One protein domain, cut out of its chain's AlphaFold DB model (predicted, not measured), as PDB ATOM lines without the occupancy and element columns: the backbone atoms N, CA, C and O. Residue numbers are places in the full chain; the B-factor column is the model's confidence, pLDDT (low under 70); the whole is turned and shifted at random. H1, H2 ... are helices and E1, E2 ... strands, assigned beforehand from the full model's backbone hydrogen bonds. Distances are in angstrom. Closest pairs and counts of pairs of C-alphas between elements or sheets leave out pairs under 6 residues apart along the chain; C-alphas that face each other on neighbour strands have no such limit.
ATOM      1  N   ARG A 157      21.989   6.034 -41.769       61.94
ATOM      2  CA  ARG A 157      22.020   4.734 -41.077       61.94
ATOM      3  C   ARG A 157      20.931   3.783 -41.562       61.94
ATOM      4  O   ARG A 157      21.123   2.572 -41.536       61.94
ATOM      5  N   SER A 158      19.786   4.325 -41.964       58.53
ATOM      6  CA  SER A 158      18.641   3.561 -42.455       58.53
ATOM      7  C   SER A 158      17.756   4.411 -43.373       58.53
ATOM      8  O   SER A 158      17.990   5.607 -43.564       58.53
ATOM      9  N   ILE A 159      16.726   3.792 -43.954       57.69
ATOM     10  CA  ILE A 159      15.722   4.503 -44.759       57.69
ATOM     11  C   ILE A 159      14.846   5.399 -43.878       57.69
ATOM     12  O   ILE A 159      14.454   6.482 -44.304       57.69
ATOM     13  N   GLU A 160      14.574   4.982 -42.644       59.47
ATOM     14  CA  GLU A 160      13.880   5.783 -41.638       59.47
ATOM     15  C   GLU A 160      14.715   7.011 -41.260       59.47
ATOM     16  O   GLU A 160      14.189   8.120 -41.254       59.47
ATOM     17  N   ASP A 161      16.031   6.847 -41.061       69.69
ATOM     18  CA  ASP A 161      16.965   7.961 -40.841       69.69
ATOM     19  C   ASP A 161      16.961   8.935 -42.033       69.69
ATOM     20  O   ASP A 161      16.841  10.144 -41.847       69.69
ATOM     21  N   LEU A 162      16.999   8.426 -43.269       72.56
ATOM     22  CA  LEU A 162      16.870   9.249 -44.478       72.56
ATOM     23  C   LEU A 162      15.523   9.994 -44.533       72.56
ATOM     24  O   LEU A 162      15.480  11.162 -44.921       72.56
ATOM     25  N   HIS A 163      14.425   9.338 -44.147       77.62
ATOM     26  CA  HIS A 163      13.096   9.942 -44.123       77.62
ATOM     27  C   HIS A 163      13.007  11.075 -43.099       77.62
ATOM     28  O   HIS A 163      12.578  12.171 -43.448       77.62
ATOM     29  N   GLU A 164      13.436  10.836 -41.859       79.62
ATOM     30  CA  GLU A 164      13.434  11.841 -40.791       79.62
ATOM     31  C   GLU A 164      14.246  13.075 -41.180       79.62
ATOM     32  O   GLU A 164      13.769  14.201 -41.057       79.62
ATOM     33  N   ARG A 165      15.451  12.871 -41.721       85.56
ATOM     34  CA  ARG A 165      16.320  13.969 -42.159       85.56
ATOM     35  C   ARG A 165      15.738  14.739 -43.341       85.56
ATOM     36  O   ARG A 165      15.849  15.962 -43.385       85.56
ATOM     37  N   LEU A 166      15.073  14.052 -44.273       87.75
ATOM     38  CA  LEU A 166      14.345  14.691 -45.368       87.75
ATOM     39  C   LEU A 166      13.166  15.536 -44.853       87.75
ATOM     40  O   LEU A 166      12.924  16.617 -45.386       87.75
ATOM     41  N   GLN A 167      12.424  15.062 -43.846       87.25
ATOM     42  CA  GLN A 167      11.346  15.848 -43.233       87.25
ATOM     43  C   GLN A 167      11.901  17.066 -42.497       87.25
ATOM     44  O   GLN A 167      11.396  18.168 -42.696       87.25
ATOM     45  N   ALA A 168      12.977  16.890 -41.724       90.38
ATOM     46  CA  ALA A 168      13.653  17.986 -41.038       90.38
ATOM     47  C   ALA A 168      14.143  19.055 -42.027       90.38
ATOM     48  O   ALA A 168      13.902  20.240 -41.816       90.38
ATOM     49  N   TRP A 169      14.736  18.642 -43.156       92.19
ATOM     50  CA  TRP A 169      15.129  19.552 -44.236       92.19
ATOM     51  C   TRP A 169      13.945  20.345 -44.793       92.19
ATOM     52  O   TRP A 169      14.016  21.565 -44.910       92.19
ATOM     53  N   LYS A 170      12.842  19.667 -45.133       90.50
ATOM     54  CA  LYS A 170      11.647  20.322 -45.687       90.50
ATOM     55  C   LYS A 170      11.043  21.328 -44.718       90.50
ATOM     56  O   LYS A 170      10.632  22.404 -45.144       90.50
ATOM     57  N   GLU A 171      10.990  20.979 -43.439       91.38
ATOM     58  CA  GLU A 171      10.454  21.856 -42.406       91.38
ATOM     59  C   GLU A 171      11.355  23.075 -42.183       91.38
ATOM     60  O   GLU A 171      10.866  24.200 -42.127       91.38
ATOM     61  N   LEU A 172      12.673  22.881 -42.175       92.50
ATOM     62  CA  LEU A 172      13.655  23.961 -42.108       92.50
ATOM     63  C   LEU A 172      13.531  24.914 -43.313       92.50
ATOM     64  O   LEU A 172      13.515  26.129 -43.138       92.50
ATOM     65  N   GLN A 173      13.348  24.386 -44.528       91.50
ATOM     66  CA  GLN A 173      13.086  25.203 -45.721       91.50
ATOM     67  C   GLN A 173      11.742  25.949 -45.640       91.50
ATOM     68  O   GLN A 173      11.656  27.109 -46.035       91.50
ATOM     69  N   ARG A 174      10.695  25.327 -45.077       93.31
ATOM     70  CA  ARG A 174       9.386  25.968 -44.842       93.31
ATOM     71  C   ARG A 174       9.486  27.152 -43.879       93.31
ATOM     72  O   ARG A 174       8.742  28.117 -44.032       93.31
ATOM     73  N   LEU A 175      10.385  27.068 -42.901       91.12
ATOM     74  CA  LEU A 175      10.647  28.114 -41.913       91.12
ATOM     75  C   LEU A 175      11.564  29.235 -42.427       91.12
ATOM     76  O   LEU A 175      11.851  30.150 -41.670       91.12
ATOM     77  N   GLY A 176      11.985  29.202 -43.695       89.56
ATOM     78  CA  GLY A 176      12.826  30.242 -44.297       89.56
ATOM     79  C   GLY A 176      14.307  29.880 -44.400       89.56
ATOM     80  O   GLY A 176      15.109  30.725 -44.782       89.56
ATOM     81  N   GLY A 177      14.679  28.630 -44.114       90.69
ATOM     82  CA  GLY A 177      16.058  28.167 -44.219       90.69
ATOM     83  C   GLY A 177      16.796  28.158 -42.879       90.69
ATOM     84  O   GLY A 177      16.237  28.438 -41.821       90.69
ATOM     85  N   ARG A 178      18.082  27.798 -42.927       91.62
ATOM     86  CA  ARG A 178      18.901  27.571 -41.726       91.62
ATOM     87  C   ARG A 178      19.166  28.866 -40.964       91.62
ATOM     88  O   ARG A 178      18.987  28.896 -39.756       91.62
ATOM     89  N   GLU A 179      19.507  29.927 -41.692       92.25
ATOM     90  CA  GLU A 179      19.791  31.257 -41.140       92.25
ATOM     91  C   GLU A 179      18.571  31.849 -40.421       92.25
ATOM     92  O   GLU A 179      18.685  32.396 -39.328       92.25
ATOM     93  N   GLU A 180      17.379  31.689 -41.001       92.88
ATOM     94  CA  GLU A 180      16.134  32.165 -40.394       92.88
ATOM     95  C   GLU A 180      15.799  31.386 -39.114       92.88
ATOM     96  O   GLU A 180      15.413  31.978 -38.108       92.88
ATOM     97  N   VAL A 181      16.007  30.065 -39.112       93.06
ATOM     98  CA  VAL A 181      15.823  29.232 -37.913       93.06
ATOM     99  C   VAL A 181      16.843  29.574 -36.822       93.06
ATOM    100  O   VAL A 181      16.473  29.642 -35.652       93.06
ATOM    101  N   GLU A 182      18.103  29.827 -37.182       93.06
ATOM    102  CA  GLU A 182      19.140  30.282 -36.246       93.06
ATOM    103  C   GLU A 182      18.765  31.641 -35.623       93.06
ATOM    104  O   GLU A 182      18.822  31.789 -34.403       93.06
ATOM    105  N   ARG A 183      18.237  32.587 -36.413       94.12
ATOM    106  CA  ARG A 183      17.703  33.859 -35.894       94.12
ATOM    107  C   ARG A 183      16.524  33.656 -34.937       94.12
ATOM    108  O   ARG A 183      16.473  34.270 -33.872       94.12
ATOM    109  N   LEU A 184      15.579  32.780 -35.284       93.50
ATOM    110  CA  LEU A 184      14.436  32.460 -34.419       93.50
ATOM    111  C   LEU A 184      14.880  31.837 -33.086       93.50
ATOM    112  O   LEU A 184      14.251  32.092 -32.057       93.50
ATOM    113  N   LEU A 185      15.957  31.046 -33.079       94.00
ATOM    114  CA  LEU A 185      16.536  30.497 -31.851       94.00
ATOM    115  C   LEU A 185      17.111  31.590 -30.946       94.00
ATOM    116  O   LEU A 185      16.864  31.550 -29.740       94.00
ATOM    117  N   GLU A 186      17.813  32.577 -31.504       93.62
ATOM    118  CA  GLU A 186      18.325  33.725 -30.739       93.62
ATOM    119  C   GLU A 186      17.182  34.537 -30.107       93.62
ATOM    120  O   GLU A 186      17.217  34.870 -28.915       93.62
ATOM    121  N   GLU A 187      16.116  34.794 -30.870       92.56
ATOM    122  CA  GLU A 187      14.924  35.482 -30.368       92.56
ATOM    123  C   GLU A 187      14.214  34.684 -29.264       92.56
ATOM    124  O   GLU A 187      13.809  35.246 -28.240       92.56
ATOM    125  N   LEU A 188      14.073  33.366 -29.441       92.88
ATOM    126  CA  LEU A 188      13.455  32.484 -28.453       92.88
ATOM    127  C   LEU A 188      14.281  32.391 -27.172       92.88
ATOM    128  O   LEU A 188      13.697  32.480 -26.093       92.88
ATOM    129  N   ALA A 189      15.607  32.279 -27.265       90.69
ATOM    130  CA  ALA A 189      16.492  32.264 -26.102       90.69
ATOM    131  C   ALA A 189      16.288  33.521 -25.242       90.69
ATOM    132  O   ALA A 189      16.047  33.429 -24.036       90.69
ATOM    133  N   SER A 190      16.247  34.695 -25.880       90.88
ATOM    134  CA  SER A 190      16.026  35.967 -25.187       90.88
ATOM    135  C   SER A 190      14.621  36.102 -24.576       90.88
ATOM    136  O   SER A 190      14.428  36.809 -23.580       90.88
ATOM    137  N   ARG A 191      13.613  35.441 -25.160       89.81
ATOM    138  CA  ARG A 191      12.246  35.392 -24.615       89.81
ATOM    139  C   ARG A 191      12.120  34.403 -23.457       89.81
ATOM    140  O   ARG A 191      11.424  34.718 -22.497       89.81
ATOM    141  N   ILE A 192      12.806  33.261 -23.508       91.31
ATOM    142  CA  ILE A 192      12.832  32.250 -22.435       91.31
ATOM    143  C   ILE A 192      13.398  32.842 -21.142       91.31
ATOM    144  O   ILE A 192      12.858  32.577 -20.067       91.31
ATOM    145  N   GLU A 193      14.442  33.670 -21.229       87.12
ATOM    146  CA  GLU A 193      15.021  34.354 -20.062       87.12
ATOM    147  C   GLU A 193      14.036  35.305 -19.368       87.12
ATOM    148  O   GLU A 193      14.140  35.538 -18.165       87.12
ATOM    149  N   ARG A 194      13.062  35.841 -20.115       88.50
ATOM    150  CA  ARG A 194      12.101  36.851 -19.648       88.50
ATOM    151  C   ARG A 194      10.705  36.289 -19.340       88.50
ATOM    152  O   ARG A 194       9.858  37.028 -18.839       88.50
ATOM    153  N   ALA A 195      10.451  35.016 -19.644       87.25
ATOM    154  CA  ALA A 195       9.138  34.384 -19.529       87.25
ATOM    155  C   ALA A 195       8.852  33.824 -18.122       87.25
ATOM    156  O   ALA A 195       9.755  33.412 -17.395       87.25
ATOM    157  N   LYS A 196       7.563  33.770 -17.759       88.25
ATOM    158  CA  LYS A 196       7.064  33.086 -16.549       88.25
ATOM    159  C   LYS A 196       6.970  31.575 -16.777       88.25
ATOM    160  O   LYS A 196       6.854  31.151 -17.921       88.25
ATOM    161  N   ASP A 197       6.954  30.780 -15.707       83.81
ATOM    162  CA  ASP A 197       7.136  29.317 -15.751       83.81
ATOM    163  C   ASP A 197       6.262  28.568 -16.784       83.81
ATOM    164  O   ASP A 197       6.799  27.782 -17.563       83.81
ATOM    165  N   GLU A 198       4.956  28.849 -16.883       81.69
ATOM    166  CA  GLU A 198       4.074  28.185 -17.870       81.69
ATOM    167  C   GLU A 198       4.393  28.562 -19.332       81.69
ATOM    168  O   GLU A 198       4.343  27.725 -20.236       81.69
ATOM    169  N   GLU A 199       4.739  29.824 -19.591       88.75
ATOM    170  CA  GLU A 199       5.127  30.287 -20.930       88.75
ATOM    171  C   GLU A 199       6.539  29.805 -21.287       88.75
ATOM    172  O   GLU A 199       6.819  29.453 -22.435       88.75
ATOM    173  N   LYS A 200       7.410  29.720 -20.280       90.19
ATOM    174  CA  LYS A 200       8.789  29.260 -20.398       90.19
ATOM    175  C   LYS A 200       8.864  27.813 -20.872       90.19
ATOM    176  O   LYS A 200       9.637  27.538 -21.785       90.19
ATOM    177  N   GLU A 201       8.024  26.920 -20.345       89.94
ATOM    178  CA  GLU A 201       7.980  25.517 -20.788       89.94
ATOM    179  C   GLU A 201       7.593  25.407 -22.273       89.94
ATOM    180  O   GLU A 201       8.185  24.646 -23.041       89.94
ATOM    181  N   LYS A 202       6.617  26.210 -22.716       91.12
ATOM    182  CA  LYS A 202       6.188  26.231 -24.119       91.12
ATOM    183  C   LYS A 202       7.287  26.758 -25.042       91.12
ATOM    184  O   LYS A 202       7.514  26.177 -26.104       91.12
ATOM    185  N   LEU A 203       7.964  27.836 -24.645       92.56
ATOM    186  CA  LEU A 203       9.071  28.411 -25.408       92.56
ATOM    187  C   LEU A 203      10.278  27.463 -25.453       92.56
ATOM    188  O   LEU A 203      10.892  27.324 -26.506       92.56
ATOM    189  N   GLN A 204      10.578  26.755 -24.358       92.19
ATOM    190  CA  GLN A 204      11.634  25.740 -24.318       92.19
ATOM    191  C   GLN A 204      11.348  24.579 -25.271       92.19
ATOM    192  O   GLN A 204      12.222  24.218 -26.047       92.19
ATOM    193  N   LYS A 205      10.113  24.064 -25.313       93.25
ATOM    194  CA  LYS A 205       9.739  23.022 -26.289       93.25
ATOM    195  C   LYS A 205       9.891  23.492 -27.735       93.25
ATOM    196  O   LYS A 205      10.309  22.723 -28.594       93.25
ATOM    197  N   GLN A 206       9.552  24.752 -28.018       92.38
ATOM    198  CA  GLN A 206       9.767  25.336 -29.346       92.38
ATOM    199  C   GLN A 206      11.257  25.458 -29.673       92.38
ATOM    200  O   GLN A 206      11.664  25.111 -30.777       92.38
ATOM    201  N   TYR A 207      12.065  25.895 -28.708       94.25
ATOM    202  CA  TYR A 207      13.513  25.985 -28.846       94.25
ATOM    203  C   TYR A 207      14.141  24.609 -29.115       94.25
ATOM    204  O   TYR A 207      14.847  24.440 -30.104       94.25
ATOM    205  N   GLU A 208      13.815  23.600 -28.304       94.56
ATOM    206  CA  GLU A 208      14.281  22.217 -28.476       94.56
ATOM    207  C   GLU A 208      13.894  21.642 -29.841       94.56
ATOM    208  O   GLU A 208      14.700  20.976 -30.488       94.56
ATOM    209  N   TYR A 209      12.681  21.932 -30.318       93.62
ATOM    210  CA  TYR A 209      12.233  21.489 -31.635       93.62
ATOM    211  C   TYR A 209      13.037  22.123 -32.779       93.62
ATOM    212  O   TYR A 209      13.426  21.427 -33.716       93.62
ATOM    213  N   LEU A 210      13.320  23.425 -32.710       93.50
ATOM    214  CA  LEU A 210      14.131  24.108 -33.722       93.50
ATOM    215  C   LEU A 210      15.590  23.631 -33.701       93.50
ATOM    216  O   LEU A 210      16.172  23.419 -34.765       93.50
ATOM    217  N   VAL A 211      16.153  23.382 -32.514       94.44
ATOM    218  CA  VAL A 211      17.474  22.747 -32.369       94.44
ATOM    219  C   VAL A 211      17.470  21.359 -33.010       94.44
ATOM    220  O   VAL A 211      18.333  21.068 -33.836       94.44
ATOM    221  N   TYR A 212      16.457  20.538 -32.721       93.62
ATOM    222  CA  TYR A 212      16.298  19.223 -33.343       93.62
ATOM    223  C   TYR A 212      16.271  19.310 -34.875       93.62
ATOM    224  O   TYR A 212      16.936  18.521 -35.546       93.62
ATOM    225  N   LEU A 213      15.550  20.279 -35.451       92.38
ATOM    226  CA  LEU A 213      15.526  20.476 -36.903       92.38
ATOM    227  C   LEU A 213      16.915  20.814 -37.461       92.38
ATOM    228  O   LEU A 213      17.306  20.226 -38.470       92.38
ATOM    229  N   LEU A 214      17.672  21.707 -36.812       92.38
ATOM    230  CA  LEU A 214      19.022  22.092 -37.242       92.38
ATOM    231  C   LEU A 214      20.049  20.958 -37.138       92.38
ATOM    232  O   LEU A 214      20.959  20.889 -37.969       92.38
ATOM    233  N   GLU A 215      19.924  20.104 -36.122       91.50
ATOM    234  CA  GLU A 215      20.801  18.948 -35.900       91.50
ATOM    235  C   GLU A 215      20.481  17.788 -36.845       91.50
ATOM    236  O   GLU A 215      21.374  17.054 -37.282       91.50
ATOM    237  N   ARG A 216      19.195  17.586 -37.145       89.62
ATOM    238  CA  ARG A 216      18.736  16.452 -37.947       89.62
ATOM    239  C   ARG A 216      18.809  16.741 -39.439       89.62
ATOM    240  O   ARG A 216      19.127  15.835 -40.211       89.62
ATOM    241  N   ALA A 217      18.514  17.967 -39.859       91.06
ATOM    242  CA  ALA A 217      18.553  18.331 -41.264       91.06
ATOM    243  C   ALA A 217      19.980  18.173 -41.843       91.06
ATOM    244  O   ALA A 217      20.961  18.487 -41.169       91.06
ATOM    245  N   PRO A 218      20.119  17.674 -43.082       87.12
ATOM    246  CA  PRO A 218      21.384  17.709 -43.806       87.12
ATOM    247  C   PRO A 218      21.860  19.156 -43.984       87.12
ATOM    248  O   PRO A 218      21.053  20.088 -44.005       87.12
ATOM    249  N   HIS A 219      23.171  19.347 -44.127       86.06
ATOM    250  CA  HIS A 219      23.749  20.684 -44.275       86.06
ATOM    251  C   HIS A 219      23.503  21.268 -45.668       86.06
ATOM    252  O   HIS A 219      23.482  22.487 -45.830       86.06
ATOM    253  N   SER A 220      23.307  20.405 -46.664       86.25
ATOM    254  CA  SER A 220      23.079  20.794 -48.054       86.25
ATOM    255  C   SER A 220      22.021  19.928 -48.736       86.25
ATOM    256  O   SER A 220      21.821  18.761 -48.387       86.25
ATOM    257  N   GLU A 221      21.365  20.480 -49.761       85.06
ATOM    258  CA  GLU A 221      20.454  19.712 -50.621       85.06
ATOM    259  C   GLU A 221      21.195  18.586 -51.366       85.06
ATOM    260  O   GLU A 221      20.633  17.512 -51.574       85.06
ATOM    261  N   ASP A 222      22.479  18.779 -51.681       86.25
ATOM    262  CA  ASP A 222      23.321  17.794 -52.370       86.25
ATOM    263  C   ASP A 222      23.459  16.474 -51.593       86.25
ATOM    264  O   ASP A 222      23.591  15.394 -52.177       86.25
ATOM    265  N   GLU A 223      23.366  16.516 -50.262       85.56
ATOM    266  CA  GLU A 223      23.358  15.305 -49.435       85.56
ATOM    267  C   GLU A 223      22.111  14.443 -49.666       85.56
ATOM    268  O   GLU A 223      22.183  13.218 -49.519       85.56
ATOM    269  N   LEU A 224      21.005  15.067 -50.083       87.81
ATOM    270  CA  LEU A 224      19.730  14.439 -50.436       87.81
ATOM    271  C   LEU A 224      19.651  14.052 -51.917       87.81
ATOM    272  O   LEU A 224      18.595  13.620 -52.391       87.81
ATOM    273  N   ILE A 225      20.757  14.174 -52.648       87.25
ATOM    274  CA  ILE A 225      20.859  13.818 -54.055       87.25
ATOM    275  C   ILE A 225      21.892  12.699 -54.227       87.25
ATOM    276  O   ILE A 225      23.008  12.744 -53.700       87.25
ATOM    277  N   ALA A 226      21.509  11.677 -54.991       69.44
ATOM    278  CA  ALA A 226      22.408  10.644 -55.482       69.44
ATOM    279  C   ALA A 226      22.626  10.841 -56.988       69.44
ATOM    280  O   ALA A 226      21.704  10.632 -57.782       69.44
ATOM    281  N   ASP A 227      23.842  11.237 -57.370       73.25
ATOM    282  CA  ASP A 227      24.293  11.246 -58.763       73.25
ATOM    283  C   ASP A 227      24.905   9.884 -59.111       73.25
ATOM    284  O   ASP A 227      25.834   9.410 -58.455       73.25
ATOM    285  N   LEU A 228      24.340   9.242 -60.130       59.28
ATOM    286  CA  LEU A 228      24.712   7.910 -60.596       59.28
ATOM    287  C   LEU A 228      25.433   7.948 -61.953       59.28
ATOM    288  O   LEU A 228      25.419   6.954 -62.678       59.28
ATOM    289  N   GLY A 229      26.041   9.081 -62.318       42.19
ATOM    290  CA  GLY A 229      26.790   9.222 -63.568       42.19
ATOM    291  C   GLY A 229      25.869   9.360 -64.779       42.19
ATOM    292  O   GLY A 229      25.983   8.604 -65.742       42.19
ATOM    293  N   GLY A 230      24.930  10.309 -64.708       52.28
ATOM    294  CA  GLY A 230      23.962  10.608 -65.776       52.28
ATOM    295  C   GLY A 230      22.497  10.376 -65.394       52.28
ATOM    296  O   GLY A 230      21.600  10.742 -66.151       52.28
ATOM    297  N   VAL A 231      22.241   9.815 -64.209       51.12
ATOM    298  CA  VAL A 231      20.905   9.713 -63.607       51.12
ATOM    299  C   VAL A 231      20.965  10.287 -62.200       51.12
ATOM    300  O   VAL A 231      21.763   9.842 -61.379       51.12
ATOM    301  N   VAL A 232      20.095  11.254 -61.924       72.81
ATOM    302  CA  VAL A 232      19.988  11.901 -60.616       72.81
ATOM    303  C   VAL A 232      18.756  11.364 -59.897       72.81
ATOM    304  O   VAL A 232      17.646  11.417 -60.427       72.81
ATOM    305  N   VAL A 233      18.941  10.853 -58.679       63.84
ATOM    306  CA  VAL A 233      17.848  10.379 -57.823       63.84
ATOM    307  C   VAL A 233      17.782  11.233 -56.565       63.84
ATOM    308  O   VAL A 233      18.724  11.261 -55.775       63.84
ATOM    309  N   ARG A 234      16.646  11.907 -56.352       82.75
ATOM    310  CA  ARG A 234      16.395  12.668 -55.124       82.75
ATOM    311  C   ARG A 234      15.938  11.733 -54.007       82.75
ATOM    312  O   ARG A 234      15.163  10.802 -54.243       82.75
ATOM    313  N   ALA A 235      16.344  12.023 -52.774       75.50
ATOM    314  CA  ALA A 235      15.896  11.312 -51.581       75.50
ATOM    315  C   ALA A 235      14.365  11.325 -51.457       75.50
ATOM    316  O   ALA A 235      13.769  10.311 -51.104       75.50
ATOM    317  N   SER A 236      13.713  12.434 -51.830       76.62
ATOM    318  CA  SER A 236      12.250  12.532 -51.890       76.62
ATOM    319  C   SER A 236      11.622  11.501 -52.814       76.62
ATOM    320  O   SER A 236      10.602  10.915 -52.464       76.62
ATOM    321  N   ASP A 237      12.230  11.255 -53.971       72.06
ATOM    322  CA  ASP A 237      11.696  10.341 -54.977       72.06
ATOM    323  C   ASP A 237      11.892   8.896 -54.536       72.06
ATOM    324  O   ASP A 237      11.006   8.065 -54.726       72.06
ATOM    325  N   LEU A 238      13.032   8.603 -53.905       64.44
ATOM    326  CA  LEU A 238      13.318   7.299 -53.319       64.44
ATOM    327  C   LEU A 238      12.371   6.996 -52.150       64.44
ATOM    328  O   LEU A 238      11.739   5.945 -52.134       64.44
ATOM    329  N   VAL A 239      12.219   7.929 -51.210       63.28
ATOM    330  CA  VAL A 239      11.292   7.802 -50.080       63.28
ATOM    331  C   VAL A 239       9.859   7.670 -50.578       63.28
ATOM    332  O   VAL A 239       9.154   6.768 -50.145       63.28
ATOM    333  N   ASN A 240       9.420   8.499 -51.527       61.16
ATOM    334  CA  ASN A 240       8.071   8.393 -52.081       61.16
ATOM    335  C   ASN A 240       7.856   7.062 -52.801       61.16
ATOM    336  O   ASN A 240       6.801   6.456 -52.653       61.16
ATOM    337  N   TYR A 241       8.851   6.582 -53.544       58.31
ATOM    338  CA  TYR A 241       8.803   5.271 -54.180       58.31
ATOM    339  C   TYR A 241       8.635   4.154 -53.138       58.31
ATOM    340  O   TYR A 241       7.809   3.263 -53.325       58.31
ATOM    341  N   LEU A 242       9.375   4.232 -52.029       54.28
ATOM    342  CA  LEU A 242       9.324   3.254 -50.943       54.28
ATOM    343  C   LEU A 242       8.041   3.363 -50.098       54.28
ATOM    344  O   LEU A 242       7.539   2.344 -49.645       54.28
ATOM    345  N   VAL A 243       7.483   4.563 -49.918       48.81
ATOM    346  CA  VAL A 243       6.295   4.834 -49.086       48.81
ATOM    347  C   VAL A 243       4.985   4.651 -49.865       48.81
ATOM    348  O   VAL A 243       4.087   3.963 -49.390       48.81
ATOM    349  N   TRP A 244       4.853   5.217 -51.070       40.97
ATOM    350  CA  TRP A 244       3.581   5.280 -51.813       40.97
ATOM    351  C   TRP A 244       3.266   4.044 -52.655       40.97
ATOM    352  O   TRP A 244       2.099   3.792 -52.934       40.97
ATOM    353  N   LYS A 245       4.258   3.231 -53.045       40.03
ATOM    354  CA  LYS A 245       3.976   1.922 -53.664       40.03
ATOM    355  C   LYS A 245       3.833   0.788 -52.643       40.03
ATOM    356  O   LYS A 245       3.463  -0.319 -53.036       40.03
TER     357      LYS A 245
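What this domain is: This is residues 157 to 245 of the 298 residues of an uncharacterized protein of Pyrodictium sp (UniProt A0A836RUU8). A long helical hairpin, H2 and H3, makes one end of a rod, and a looser head of H1, H5, the short H4 and a small strand hairpin, E1 and E2, makes the other. H1 joins the two, and residues 227 to 232 of the strand hairpin stick out. The printed part has 89 residues, with five named helices and two named strands in the order H1 H2 H3 H4 E1 E2 H5; the sheet, E1 - E2, is antiparallel and the class is mostly helix. The whole is loose, with a radius of gyration of the C-alphas of 16.5 A and spans of 55 by 25 by 21 A.

Where its parts are: H1, residues 159 to 174, is 22.4 A long and begins at C-alpha 159 (15.722, 4.503, -44.759). H2, residues 178 to 192, is 20.8 A long. H3, residues 197 to 216, is 28.2 A long and begins at C-alpha 197 (7.136, 29.317, -15.751). H4 is residues 221 to 224, E1 225 to 227 and E2 232 to 234. H5, residues 235 to 244, is 13.7 A long and ends at C-alpha 244 (3.581, 5.280, -51.813).

How they stand to each other: H1 touches H3, with residues 213 to 216 of H3 alone, at a steep tilt of 64 degrees, opposite ways; the closest C-alphas, of Ala 168 and Leu 213, are 5.2 A apart. H2 and H3, a helical hairpin, touch at a shallow tilt of 21 degrees, opposite ways, closest at the C-alphas of Ile 192 and Lys 200, 5.4 A. H4 is close to but not clearly touching H1. E1 and E2 form a hairpin, with N 226 and O 233 within hydrogen-bond range at 2.9 A. H5 touches residues 159 to 166 of H1 alone, closest at the C-alphas of His 163 and Val 239, 6.6 A. H1, H2 and H5 have every O i to N i+4 pair within hydrogen-bond range, H3 has 15 of 16, and H4 is too short for one.

The domain as a whole: The C-alphas farthest apart, of Lys 196 and Gly 230, are 56.7 A apart. The printed part has no cut, and its links are tight. The pLDDT is under 70 at residues 157 to 161, 226, 228 to 231, 233 and 238 to 245.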